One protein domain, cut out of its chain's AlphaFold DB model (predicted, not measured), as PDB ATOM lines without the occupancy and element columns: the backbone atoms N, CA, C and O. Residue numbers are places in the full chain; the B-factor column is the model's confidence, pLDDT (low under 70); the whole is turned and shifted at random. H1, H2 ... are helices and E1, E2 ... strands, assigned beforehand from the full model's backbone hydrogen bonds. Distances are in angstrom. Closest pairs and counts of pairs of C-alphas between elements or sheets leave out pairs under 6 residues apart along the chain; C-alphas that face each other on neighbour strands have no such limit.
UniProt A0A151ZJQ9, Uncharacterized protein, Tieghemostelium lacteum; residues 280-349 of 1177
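What this domain is: This is residues 280 to 349 of the 1177 residues of an uncharacterized protein of Tieghemostelium lacteum (UniProt A0A151ZJQ9). The chain winds in side-by-side turns, each running out along a strand of a three-stranded sheet and back through a helical stretch. E1 and E2 bend sharply near their ends, giving the sheet an L shape; H1 makes the way back from E1 to E2, and H2 with residues 324 to 332 the way back from E2 to E3. The 70 printed residues hold two named helices and three named strands, in the order E1, H1, E2, H2, E3; the sheet, E1 E2 E3, is parallel and the class mixed. The whole is compact, with a radius of gyration of the C-alphas of 11.8 A and spans of 31 by 26 by 15 A.

Where its parts are: E1, residues 280 to 290, begins at C-alpha 280 (-31.601, -35.513, -19.598), spans 22.4 A and bends by 107 degrees at residue 287. H1, residues 291 to 300, spans 14.6 A. E2, residues 303 to 314, spans 24.0 A and bends by 92 degrees at residue 311. H2, residues 318 to 323, spans 8.9 A. E3, residues 333 to 338, spans 17.3 A and ends at C-alpha 338 (-41.662, -36.173, -2.755).

How they stand to each other: E1 and E2 are parallel at 14 degrees, with N 281 and O 305 within hydrogen-bond range at 2.8 A. E2 and E3 are parallel at 8 degrees, with N 335 and O 306 at 2.8 A. The sheet is twisted. E1, H1, E2 and E2, H2, E3 are strand-helix-strand units, two parallel neighbour strands with a helix between, with right-handed crossovers. H1 only grazes the sheet, with residues 291 to 298. H2 is not on it. H1 and H2 only just touch, with 3 pairs of C-alphas within 8 A, the closest being Gln 292 and Phe 320 at 7.1 A. In both helices every O i to N i+4 pair is within hydrogen-bond range.

The domain as a whole: The C-alphas farthest apart, of Ser 280 and Glu 319, are 31.5 A apart. The printed part has no cut, and no link is long. Mean pLDDT of the printed part is 89.3; residues 340 to 341 and 343 to 344 are under 70.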
ATOM      1  N   SER A 280     -31.294 -35.100 -20.973       97.25
ATOM      2  CA  SER A 280     -31.601 -35.513 -19.598       97.25
ATOM      3  C   SER A 280     -31.405 -34.381 -18.581       97.25
ATOM      4  O   SER A 280     -30.437 -33.623 -18.661       97.25
ATOM      5  N   LEU A 281     -32.309 -34.286 -17.607       97.44
ATOM      6  CA  LEU A 281     -32.227 -33.397 -16.452       97.44
ATOM      7  C   LEU A 281     -32.518 -34.190 -15.175       97.44
ATOM      8  O   LEU A 281     -33.579 -34.798 -15.064       97.44
ATOM      9  N   SER A 282     -31.620 -34.148 -14.198       97.44
ATOM     10  CA  SER A 282     -31.851 -34.674 -12.851       97.44
ATOM     11  C   SER A 282     -31.720 -33.551 -11.827       97.44
ATOM     12  O   SER A 282     -30.757 -32.792 -11.876       97.44
ATOM     13  N   VAL A 283     -32.668 -33.439 -10.900       96.50
ATOM     14  CA  VAL A 283     -32.637 -32.474  -9.795       96.50
ATOM     15  C   VAL A 283     -33.018 -33.182  -8.500       96.50
ATOM     16  O   VAL A 283     -34.119 -33.709  -8.377       96.50
ATOM     17  N   SER A 284     -32.098 -33.177  -7.541       94.06
ATOM     18  CA  SER A 284     -32.270 -33.666  -6.176       94.06
ATOM     19  C   SER A 284     -31.864 -32.567  -5.203       94.06
ATOM     20  O   SER A 284     -30.741 -32.064  -5.292       94.06
ATOM     21  N   THR A 285     -32.744 -32.183  -4.281       90.50
ATOM     22  CA  THR A 285     -32.415 -31.206  -3.232       90.50
ATOM     23  C   THR A 285     -33.233 -31.426  -1.952       90.50
ATOM     24  O   THR A 285     -34.429 -31.723  -2.044       90.50
ATOM     25  N   PRO A 286     -32.618 -31.246  -0.766       85.31
ATOM     26  CA  PRO A 286     -33.332 -31.213   0.508       85.31
ATOM     27  C   PRO A 286     -34.056 -29.876   0.771       85.31
ATOM     28  O   PRO A 286     -34.822 -29.777   1.728       85.31
ATOM     29  N   GLU A 287     -33.802 -28.838  -0.035       88.94
ATOM     30  CA  GLU A 287     -34.399 -27.506   0.135       88.94
ATOM     31  C   GLU A 287     -35.878 -27.452  -0.302       88.94
ATOM     32  O   GLU A 287     -36.336 -28.220  -1.149       88.94
ATOM     33  N   GLU A 288     -36.629 -26.499   0.259       89.88
ATOM     34  CA  GLU A 288     -38.052 -26.292  -0.041       89.88
ATOM     35  C   GLU A 288     -38.276 -25.666  -1.438       89.88
ATOM     36  O   GLU A 288     -37.581 -24.732  -1.849       89.88
ATOM     37  N   VAL A 289     -39.288 -26.166  -2.160       92.38
ATOM     38  CA  VAL A 289     -39.723 -25.682  -3.488       92.38
ATOM     39  C   VAL A 289     -41.225 -25.397  -3.483       92.38
ATOM     40  O   VAL A 289     -42.001 -26.208  -2.995       92.38
ATOM     41  N   THR A 290     -41.701 -24.301  -4.068       93.31
ATOM     42  CA  THR A 290     -43.145 -24.045  -4.216       93.31
ATOM     43  C   THR A 290     -43.767 -24.792  -5.397       93.31
ATOM     44  O   THR A 290     -43.189 -24.944  -6.477       93.31
ATOM     45  N   ILE A 291     -45.024 -25.199  -5.223       91.94
ATOM     46  CA  ILE A 291     -45.818 -25.895  -6.242       91.94
ATOM     47  C   ILE A 291     -46.042 -25.050  -7.508       91.94
ATOM     48  O   ILE A 291     -46.109 -25.588  -8.614       91.94
ATOM     49  N   GLN A 292     -46.127 -23.723  -7.356       93.00
ATOM     50  CA  GLN A 292     -46.296 -22.792  -8.470       93.00
ATOM     51  C   GLN A 292     -45.055 -22.768  -9.357       93.00
ATOM     52  O   GLN A 292     -45.164 -22.904 -10.580       93.00
ATOM     53  N   THR A 293     -43.879 -22.672  -8.742       95.56
ATOM     54  CA  THR A 293     -42.611 -22.685  -9.462       95.56
ATOM     55  C   THR A 293     -42.319 -24.045 -10.077       95.56
ATOM     56  O   THR A 293     -41.901 -24.094 -11.229       95.56
ATOM     57  N   LEU A 294     -42.612 -25.152  -9.386       94.81
ATOM     58  CA  LEU A 294     -42.454 -26.503  -9.935       94.81
ATOM     59  C   LEU A 294     -43.267 -26.708 -11.229       94.81
ATOM     60  O   LEU A 294     -42.726 -27.179 -12.230       94.81
ATOM     61  N   ILE A 295     -44.544 -26.307 -11.240       95.00
ATOM     62  CA  ILE A 295     -45.398 -26.367 -12.439       95.00
ATOM     63  C   ILE A 295     -44.870 -25.444 -13.543       95.00
ATOM     64  O   ILE A 295     -44.792 -25.851 -14.705       95.00
ATOM     65  N   ALA A 296     -44.486 -24.210 -13.204       94.88
ATOM     66  CA  ALA A 296     -43.911 -23.276 -14.168       94.88
ATOM     67  C   ALA A 296     -42.602 -23.814 -14.772       94.88
ATOM     68  O   ALA A 296     -42.387 -23.683 -15.975       94.88
ATOM     69  N   PHE A 297     -41.763 -24.471 -13.978       96.94
ATOM     70  CA  PHE A 297     -40.511 -25.065 -14.428       96.94
ATOM     71  C   PHE A 297     -40.731 -26.228 -15.392       96.94
ATOM     72  O   PHE A 297     -40.199 -26.199 -16.502       96.94
ATOM     73  N   ILE A 298     -41.590 -27.185 -15.035       96.62
ATOM     74  CA  ILE A 298     -41.905 -28.328 -15.905       96.62
ATOM     75  C   ILE A 298     -42.544 -27.858 -17.219       96.62
ATOM     76  O   ILE A 298     -42.307 -28.459 -18.260       96.62
ATOM     77  N   ASN A 299     -43.289 -26.749 -17.215       96.69
ATOM     78  CA  ASN A 299     -43.866 -26.171 -18.430       96.69
ATOM     79  C   ASN A 299     -42.847 -25.656 -19.449       96.69
ATOM     80  O   ASN A 299     -43.049 -25.858 -20.645       96.69
ATOM     81  N   HIS A 300     -41.785 -24.990 -18.997       95.75
ATOM     82  CA  HIS A 300     -40.858 -24.298 -19.899       95.75
ATOM     83  C   HIS A 300     -39.554 -25.076 -20.147       95.75
ATOM     84  O   HIS A 300     -38.885 -24.821 -21.145       95.75
ATOM     85  N   ILE A 301     -39.203 -26.054 -19.299       96.50
ATOM     86  CA  ILE A 301     -37.972 -26.837 -19.466       96.50
ATOM     87  C   ILE A 301     -38.014 -27.735 -20.712       96.50
ATOM     88  O   ILE A 301     -38.900 -28.569 -20.882       96.50
ATOM     89  N   ASN A 302     -37.022 -27.612 -21.588       94.25
ATOM     90  CA  ASN A 302     -36.907 -28.449 -22.780       94.25
ATOM     91  C   ASN A 302     -35.977 -29.634 -22.481       94.25
ATOM     92  O   ASN A 302     -34.757 -29.502 -22.568       94.25
ATOM     93  N   THR A 303     -36.545 -30.778 -22.082       96.31
ATOM     94  CA  THR A 303     -35.787 -32.017 -21.831       96.31
ATOM     95  C   THR A 303     -36.537 -33.257 -22.306       96.31
ATOM     96  O   THR A 303     -37.762 -33.295 -22.236       96.31
ATOM     97  N   LYS A 304     -35.826 -34.302 -22.751       96.56
ATOM     98  CA  LYS A 304     -36.435 -35.617 -23.046       96.56
ATOM     99  C   LYS A 304     -36.597 -36.477 -21.799       96.56
ATOM    100  O   LYS A 304     -37.595 -37.183 -21.679       96.56
ATOM    101  N   GLU A 305     -35.635 -36.439 -20.888       97.50
ATOM    102  CA  GLU A 305     -35.664 -37.190 -19.634       97.50
ATOM    103  C   GLU A 305     -35.597 -36.214 -18.457       97.50
ATOM    104  O   GLU A 305     -34.816 -35.260 -18.477       97.50
ATOM    105  N   LEU A 306     -36.444 -36.420 -17.452       96.88
ATOM    106  CA  LEU A 306     -36.552 -35.567 -16.275       96.88
ATOM    107  C   LEU A 306     -36.627 -36.438 -15.019       96.88
ATOM    108  O   LEU A 306     -37.462 -37.331 -14.942       96.88
ATOM    109  N   SER A 307     -35.779 -36.186 -14.031       95.69
ATOM    110  CA  SER A 307     -35.791 -36.859 -12.732       95.69
ATOM    111  C   SER A 307     -35.801 -35.810 -11.630       95.69
ATOM    112  O   SER A 307     -34.937 -34.938 -11.607       95.69
ATOM    113  N   LEU A 308     -36.786 -35.872 -10.741       94.12
ATOM    114  CA  LEU A 308     -37.032 -34.880  -9.699       94.12
ATOM    115  C   LEU A 308     -37.182 -35.567  -8.341       94.12
ATOM    116  O   LEU A 308     -38.033 -36.440  -8.175       94.12
ATOM    117  N   LEU A 309     -36.368 -35.151  -7.378       92.00
ATOM    118  CA  LEU A 309     -36.351 -35.639  -6.004       92.00
ATOM    119  C   LEU A 309     -36.337 -34.426  -5.067       92.00
ATOM    120  O   LEU A 309     -35.318 -33.749  -4.935       92.00
ATOM    121  N   PHE A 310     -37.482 -34.128  -4.459       90.12
ATOM    122  CA  PHE A 310     -37.629 -33.000  -3.538       90.12
ATOM    123  C   PHE A 310     -38.049 -33.494  -2.157       90.12
ATOM    124  O   PHE A 310     -38.992 -34.283  -2.028       90.12
ATOM    125  N   ASP A 311     -37.393 -32.991  -1.114       85.75
ATOM    126  CA  ASP A 311     -37.771 -33.331   0.257       85.75
ATOM    127  C   ASP A 311     -39.071 -32.633   0.661       85.75
ATOM    128  O   ASP A 311     -39.976 -33.277   1.193       85.75
ATOM    129  N   ILE A 312     -39.204 -31.338   0.363       85.31
ATOM    130  CA  ILE A 312     -40.347 -30.514   0.773       85.31
ATOM    131  C   ILE A 312     -40.867 -29.725  -0.429       85.31
ATOM    132  O   ILE A 312     -40.124 -28.958  -1.042       85.31
ATOM    133  N   VAL A 313     -42.165 -29.857  -0.733       88.75
ATOM    134  CA  VAL A 313     -42.839 -28.960  -1.684       88.75
ATOM    135  C   VAL A 313     -43.969 -28.186  -1.001       88.75
ATOM    136  O   VAL A 313     -44.887 -28.742  -0.394       88.75
ATOM    137  N   LYS A 314     -43.887 -26.861  -1.097       90.06
ATOM    138  CA  LYS A 314     -44.762 -25.893  -0.444       90.06
ATOM    139  C   LYS A 314     -45.963 -25.554  -1.317       90.06
ATOM    140  O   LYS A 314     -45.832 -25.260  -2.506       90.06
ATOM    141  N   VAL A 315     -47.140 -25.504  -0.705       89.62
ATOM    142  CA  VAL A 315     -48.360 -24.988  -1.335       89.62
ATOM    143  C   VAL A 315     -48.656 -23.614  -0.752       89.62
ATOM    144  O   VAL A 315     -48.920 -23.496   0.442       89.62
ATOM    145  N   GLU A 316     -48.601 -22.579  -1.588       87.75
ATOM    146  CA  GLU A 316     -48.860 -21.194  -1.164       87.75
ATOM    147  C   GLU A 316     -50.302 -20.749  -1.434       87.75
ATOM    148  O   GLU A 316     -50.847 -19.932  -0.697       87.75
ATOM    149  N   ASN A 317     -50.936 -21.308  -2.470       86.50
ATOM    150  CA  ASN A 317     -52.329 -21.051  -2.819       86.50
ATOM    151  C   ASN A 317     -52.989 -22.330  -3.367       86.50
ATOM    152  O   ASN A 317     -52.582 -22.855  -4.404       86.50
ATOM    153  N   GLU A 318     -54.030 -22.814  -2.691       85.75
ATOM    154  CA  GLU A 318     -54.827 -23.977  -3.110       85.75
ATOM    155  C   GLU A 318     -55.569 -23.728  -4.438       85.75
ATOM    156  O   GLU A 318     -55.664 -24.615  -5.289       85.75
ATOM    157  N   GLU A 319     -56.004 -22.492  -4.701       87.88
ATOM    158  CA  GLU A 319     -56.636 -22.120  -5.971       87.88
ATOM    159  C   GLU A 319     -55.673 -22.302  -7.159       87.88
ATOM    160  O   GLU A 319     -56.096 -22.680  -8.257       87.88
ATOM    161  N   PHE A 320     -54.365 -22.106  -6.939       87.88
ATOM    162  CA  PHE A 320     -53.352 -22.382  -7.957       87.88
ATOM    163  C   PHE A 320     -53.263 -23.883  -8.264       87.88
ATOM    164  O   PHE A 320     -53.198 -24.241  -9.438       87.88
ATOM    165  N   ILE A 321     -53.338 -24.776  -7.265       85.69
ATOM    166  CA  ILE A 321     -53.374 -26.234  -7.504       85.69
ATOM    167  C   ILE A 321     -54.525 -26.600  -8.442       85.69
ATOM    168  O   ILE A 321     -54.334 -27.383  -9.377       85.69
ATOM    169  N   HIS A 322     -55.715 -26.038  -8.228       85.88
ATOM    170  CA  HIS A 322     -56.868 -26.319  -9.085       85.88
ATOM    171  C   HIS A 322     -56.697 -25.776 -10.512       85.88
ATOM    172  O   HIS A 322     -57.108 -26.449 -11.455       85.88
ATOM    173  N   LYS A 323     -56.062 -24.608 -10.677       89.62
ATOM    174  CA  LYS A 323     -55.855 -23.931 -11.973       89.62
ATOM    175  C   LYS A 323     -54.588 -24.343 -12.735       89.62
ATOM    176  O   LYS A 323     -54.470 -24.009 -13.911       89.62
ATOM    177  N   ALA A 324     -53.641 -25.021 -12.093       90.56
ATOM    178  CA  ALA A 324     -52.376 -25.426 -12.698       90.56
ATOM    179  C   ALA A 324     -52.577 -26.409 -13.866       90.56
ATOM    180  O   ALA A 324     -53.337 -27.372 -13.760       90.56
ATOM    181  N   ILE A 325     -51.856 -26.176 -14.966       94.19
ATOM    182  CA  ILE A 325     -51.844 -27.017 -16.171       94.19
ATOM    183  C   ILE A 325     -50.387 -27.176 -16.628       94.19
ATOM    184  O   ILE A 325     -49.645 -26.193 -16.660       94.19
ATOM    185  N   ILE A 326     -49.986 -28.399 -16.989       95.50
ATOM    186  CA  ILE A 326     -48.691 -28.710 -17.603       95.50
ATOM    187  C   ILE A 326     -48.889 -28.917 -19.109       95.50
ATOM    188  O   ILE A 326     -49.615 -29.812 -19.520       95.50
ATOM    189  N   THR A 327     -48.256 -28.114 -19.952       95.50
ATOM    190  CA  THR A 327     -48.391 -28.129 -21.419       95.50
ATOM    191  C   THR A 327     -47.174 -28.735 -22.131       95.50
ATOM    192  O   THR A 327     -47.171 -28.851 -23.358       95.50
ATOM    193  N   ASN A 328     -46.143 -29.138 -21.379       95.62
ATOM    194  CA  ASN A 328     -44.882 -29.627 -21.932       95.62
ATOM    195  C   ASN A 328     -45.064 -30.909 -22.758       95.62
ATOM    196  O   ASN A 328     -45.697 -31.868 -22.324       95.62
ATOM    197  N   ASN A 329     -44.464 -30.942 -23.948       93.56
ATOM    198  CA  ASN A 329     -44.533 -32.070 -24.874       93.56
ATOM    199  C   ASN A 329     -43.148 -32.495 -25.413       93.56
ATOM    200  O   ASN A 329     -43.058 -33.105 -26.486       93.56
ATOM    201  N   THR A 330     -42.080 -32.129 -24.698       95.44
ATOM    202  CA  THR A 330     -40.683 -32.517 -24.967       95.44
ATOM    203  C   THR A 330     -40.264 -33.720 -24.119       95.44
ATOM    204  O   THR A 330     -39.571 -34.610 -24.619       95.44
ATOM    205  N   ILE A 331     -40.778 -33.782 -22.886       97.12
ATOM    206  CA  ILE A 331     -40.517 -34.838 -21.906       97.12
ATOM    207  C   ILE A 331     -41.121 -36.165 -22.380       97.12
ATOM    208  O   ILE A 331     -42.297 -36.254 -22.734       97.12
ATOM    209  N   LYS A 332     -40.281 -37.201 -22.379       96.56
ATOM    210  CA  LYS A 332     -40.580 -38.598 -22.724       96.56
ATOM    211  C   LYS A 332     -40.356 -39.544 -21.549       96.56
ATOM    212  O   LYS A 332     -41.033 -40.562 -21.464       96.56
ATOM    213  N   SER A 333     -39.407 -39.237 -20.671       96.25
ATOM    214  CA  SER A 333     -39.145 -39.982 -19.440       96.25
ATOM    215  C   SER A 333     -39.319 -39.044 -18.254       96.25
ATOM    216  O   SER A 333     -38.690 -37.986 -18.249       96.25
ATOM    217  N   ILE A 334     -40.144 -39.401 -17.268       94.56
ATOM    218  CA  ILE A 334     -40.276 -38.613 -16.036       94.56
ATOM    219  C   ILE A 334     -40.237 -39.475 -14.771       94.56
ATOM    220  O   ILE A 334     -41.033 -40.394 -14.591       94.56
ATOM    221  N   GLY A 335     -39.308 -39.148 -13.876       90.06
ATOM    222  CA  GLY A 335     -39.283 -39.581 -12.486       90.06
ATOM    223  C   GLY A 335     -39.583 -38.407 -11.559       90.06
ATOM    224  O   GLY A 335     -39.051 -37.315 -11.747       90.06
ATOM    225  N   TYR A 336     -40.434 -38.629 -10.561       85.31
ATOM    226  CA  TYR A 336     -40.814 -37.633  -9.562       85.31
ATOM    227  C   TYR A 336     -40.965 -38.319  -8.201       85.31
ATOM    228  O   TYR A 336     -41.618 -39.358  -8.106       85.31
ATOM    229  N   MET A 337     -40.349 -37.758  -7.161       82.56
ATOM    230  CA  MET A 337     -40.456 -38.207  -5.772       82.56
ATOM    231  C   MET A 337     -40.605 -36.991  -4.849       82.56
ATOM    232  O   MET A 337     -39.877 -36.007  -4.984       82.56
ATOM    233  N   LEU A 338     -41.519 -37.100  -3.881       78.56
ATOM    234  CA  LEU A 338     -41.662 -36.173  -2.755       78.56
ATOM    235  C   LEU A 338     -41.416 -36.926  -1.448       78.56
ATOM    236  O   LEU A 338     -42.209 -37.808  -1.121       78.56
ATOM    237  N   LEU A 339     -40.371 -36.611  -0.684       70.44
ATOM    238  CA  LEU A 339     -40.097 -37.360   0.554       70.44
ATOM    239  C   LEU A 339     -40.965 -36.906   1.746       70.44
ATOM    240  O   LEU A 339     -41.375 -37.745   2.546       70.44
ATOM    241  N   GLY A 340     -41.317 -35.620   1.831       64.81
ATOM    242  CA  GLY A 340     -42.227 -35.056   2.841       64.81
ATOM    243  C   GLY A 340     -43.700 -34.960   2.417       64.81
ATOM    244  O   GLY A 340     -44.566 -34.697   3.248       64.81
ATOM    245  N   GLY A 341     -44.001 -35.194   1.135       66.00
ATOM    246  CA  GLY A 341     -45.332 -34.982   0.554       66.00
ATOM    247  C   GLY A 341     -45.688 -33.500   0.356       66.00
ATOM    248  O   GLY A 341     -44.825 -32.627   0.364       66.00
ATOM    249  N   LEU A 342     -46.980 -33.227   0.152       72.19
ATOM    250  CA  LEU A 342     -47.553 -31.877   0.093       72.19
ATOM    251  C   LEU A 342     -48.451 -31.687   1.314       72.19
ATOM    252  O   LEU A 342     -49.293 -32.544   1.574       72.19
ATOM    253  N   ASN A 343     -48.282 -30.578   2.040       67.81
ATOM    254  CA  ASN A 343     -48.884 -30.303   3.357       67.81
ATOM    255  C   ASN A 343     -50.432 -30.360   3.379       67.81
ATOM    256  O   ASN A 343     -51.097 -29.329   3.389       67.81
ATOM    257  N   GLY A 344     -51.007 -31.566   3.399       68.62
ATOM    258  CA  GLY A 344     -52.451 -31.833   3.405       68.62
ATOM    259  C   GLY A 344     -53.139 -31.876   2.031       68.62
ATOM    260  O   GLY A 344     -54.299 -32.277   1.967       68.62
ATOM    261  N   TYR A 345     -52.460 -31.515   0.938       75.25
ATOM    262  CA  TYR A 345     -53.096 -31.339  -0.377       75.25
ATOM    263  C   TYR A 345     -52.944 -32.556  -1.293       75.25
ATOM    264  O   TYR A 345     -51.834 -33.014  -1.559       75.25
ATOM    265  N   ASN A 346     -54.064 -33.032  -1.844       74.06
ATOM    266  CA  ASN A 346     -54.063 -34.044  -2.897       74.06
ATOM    267  C   ASN A 346     -53.727 -33.393  -4.249       74.06
ATOM    268  O   ASN A 346     -54.581 -32.778  -4.889       74.06
ATOM    269  N   PHE A 347     -52.471 -33.519  -4.664       79.50
ATOM    270  CA  PHE A 347     -51.979 -33.089  -5.966       79.50
ATOM    271  C   PHE A 347     -51.165 -34.227  -6.573       79.50
ATOM    272  O   PHE A 347     -50.311 -34.822  -5.917       79.50
ATOM    273  N   ASN A 348     -51.412 -34.463  -7.854       81.56
ATOM    274  CA  ASN A 348     -50.653 -35.357  -8.702       81.56
ATOM    275  C   ASN A 348     -50.196 -34.557  -9.928       81.56
ATOM    276  O   ASN A 348     -50.975 -33.818 -10.539       81.56
ATOM    277  N   LEU A 349     -48.921 -34.707 -10.281       86.00
ATOM    278  CA  LEU A 349     -48.308 -34.024 -11.412       86.00
ATOM    279  C   LEU A 349     -48.966 -34.427 -12.742       86.00
ATOM    280  O   LEU A 349     -49.183 -33.587 -13.616       86.00
TER     281      LEU A 349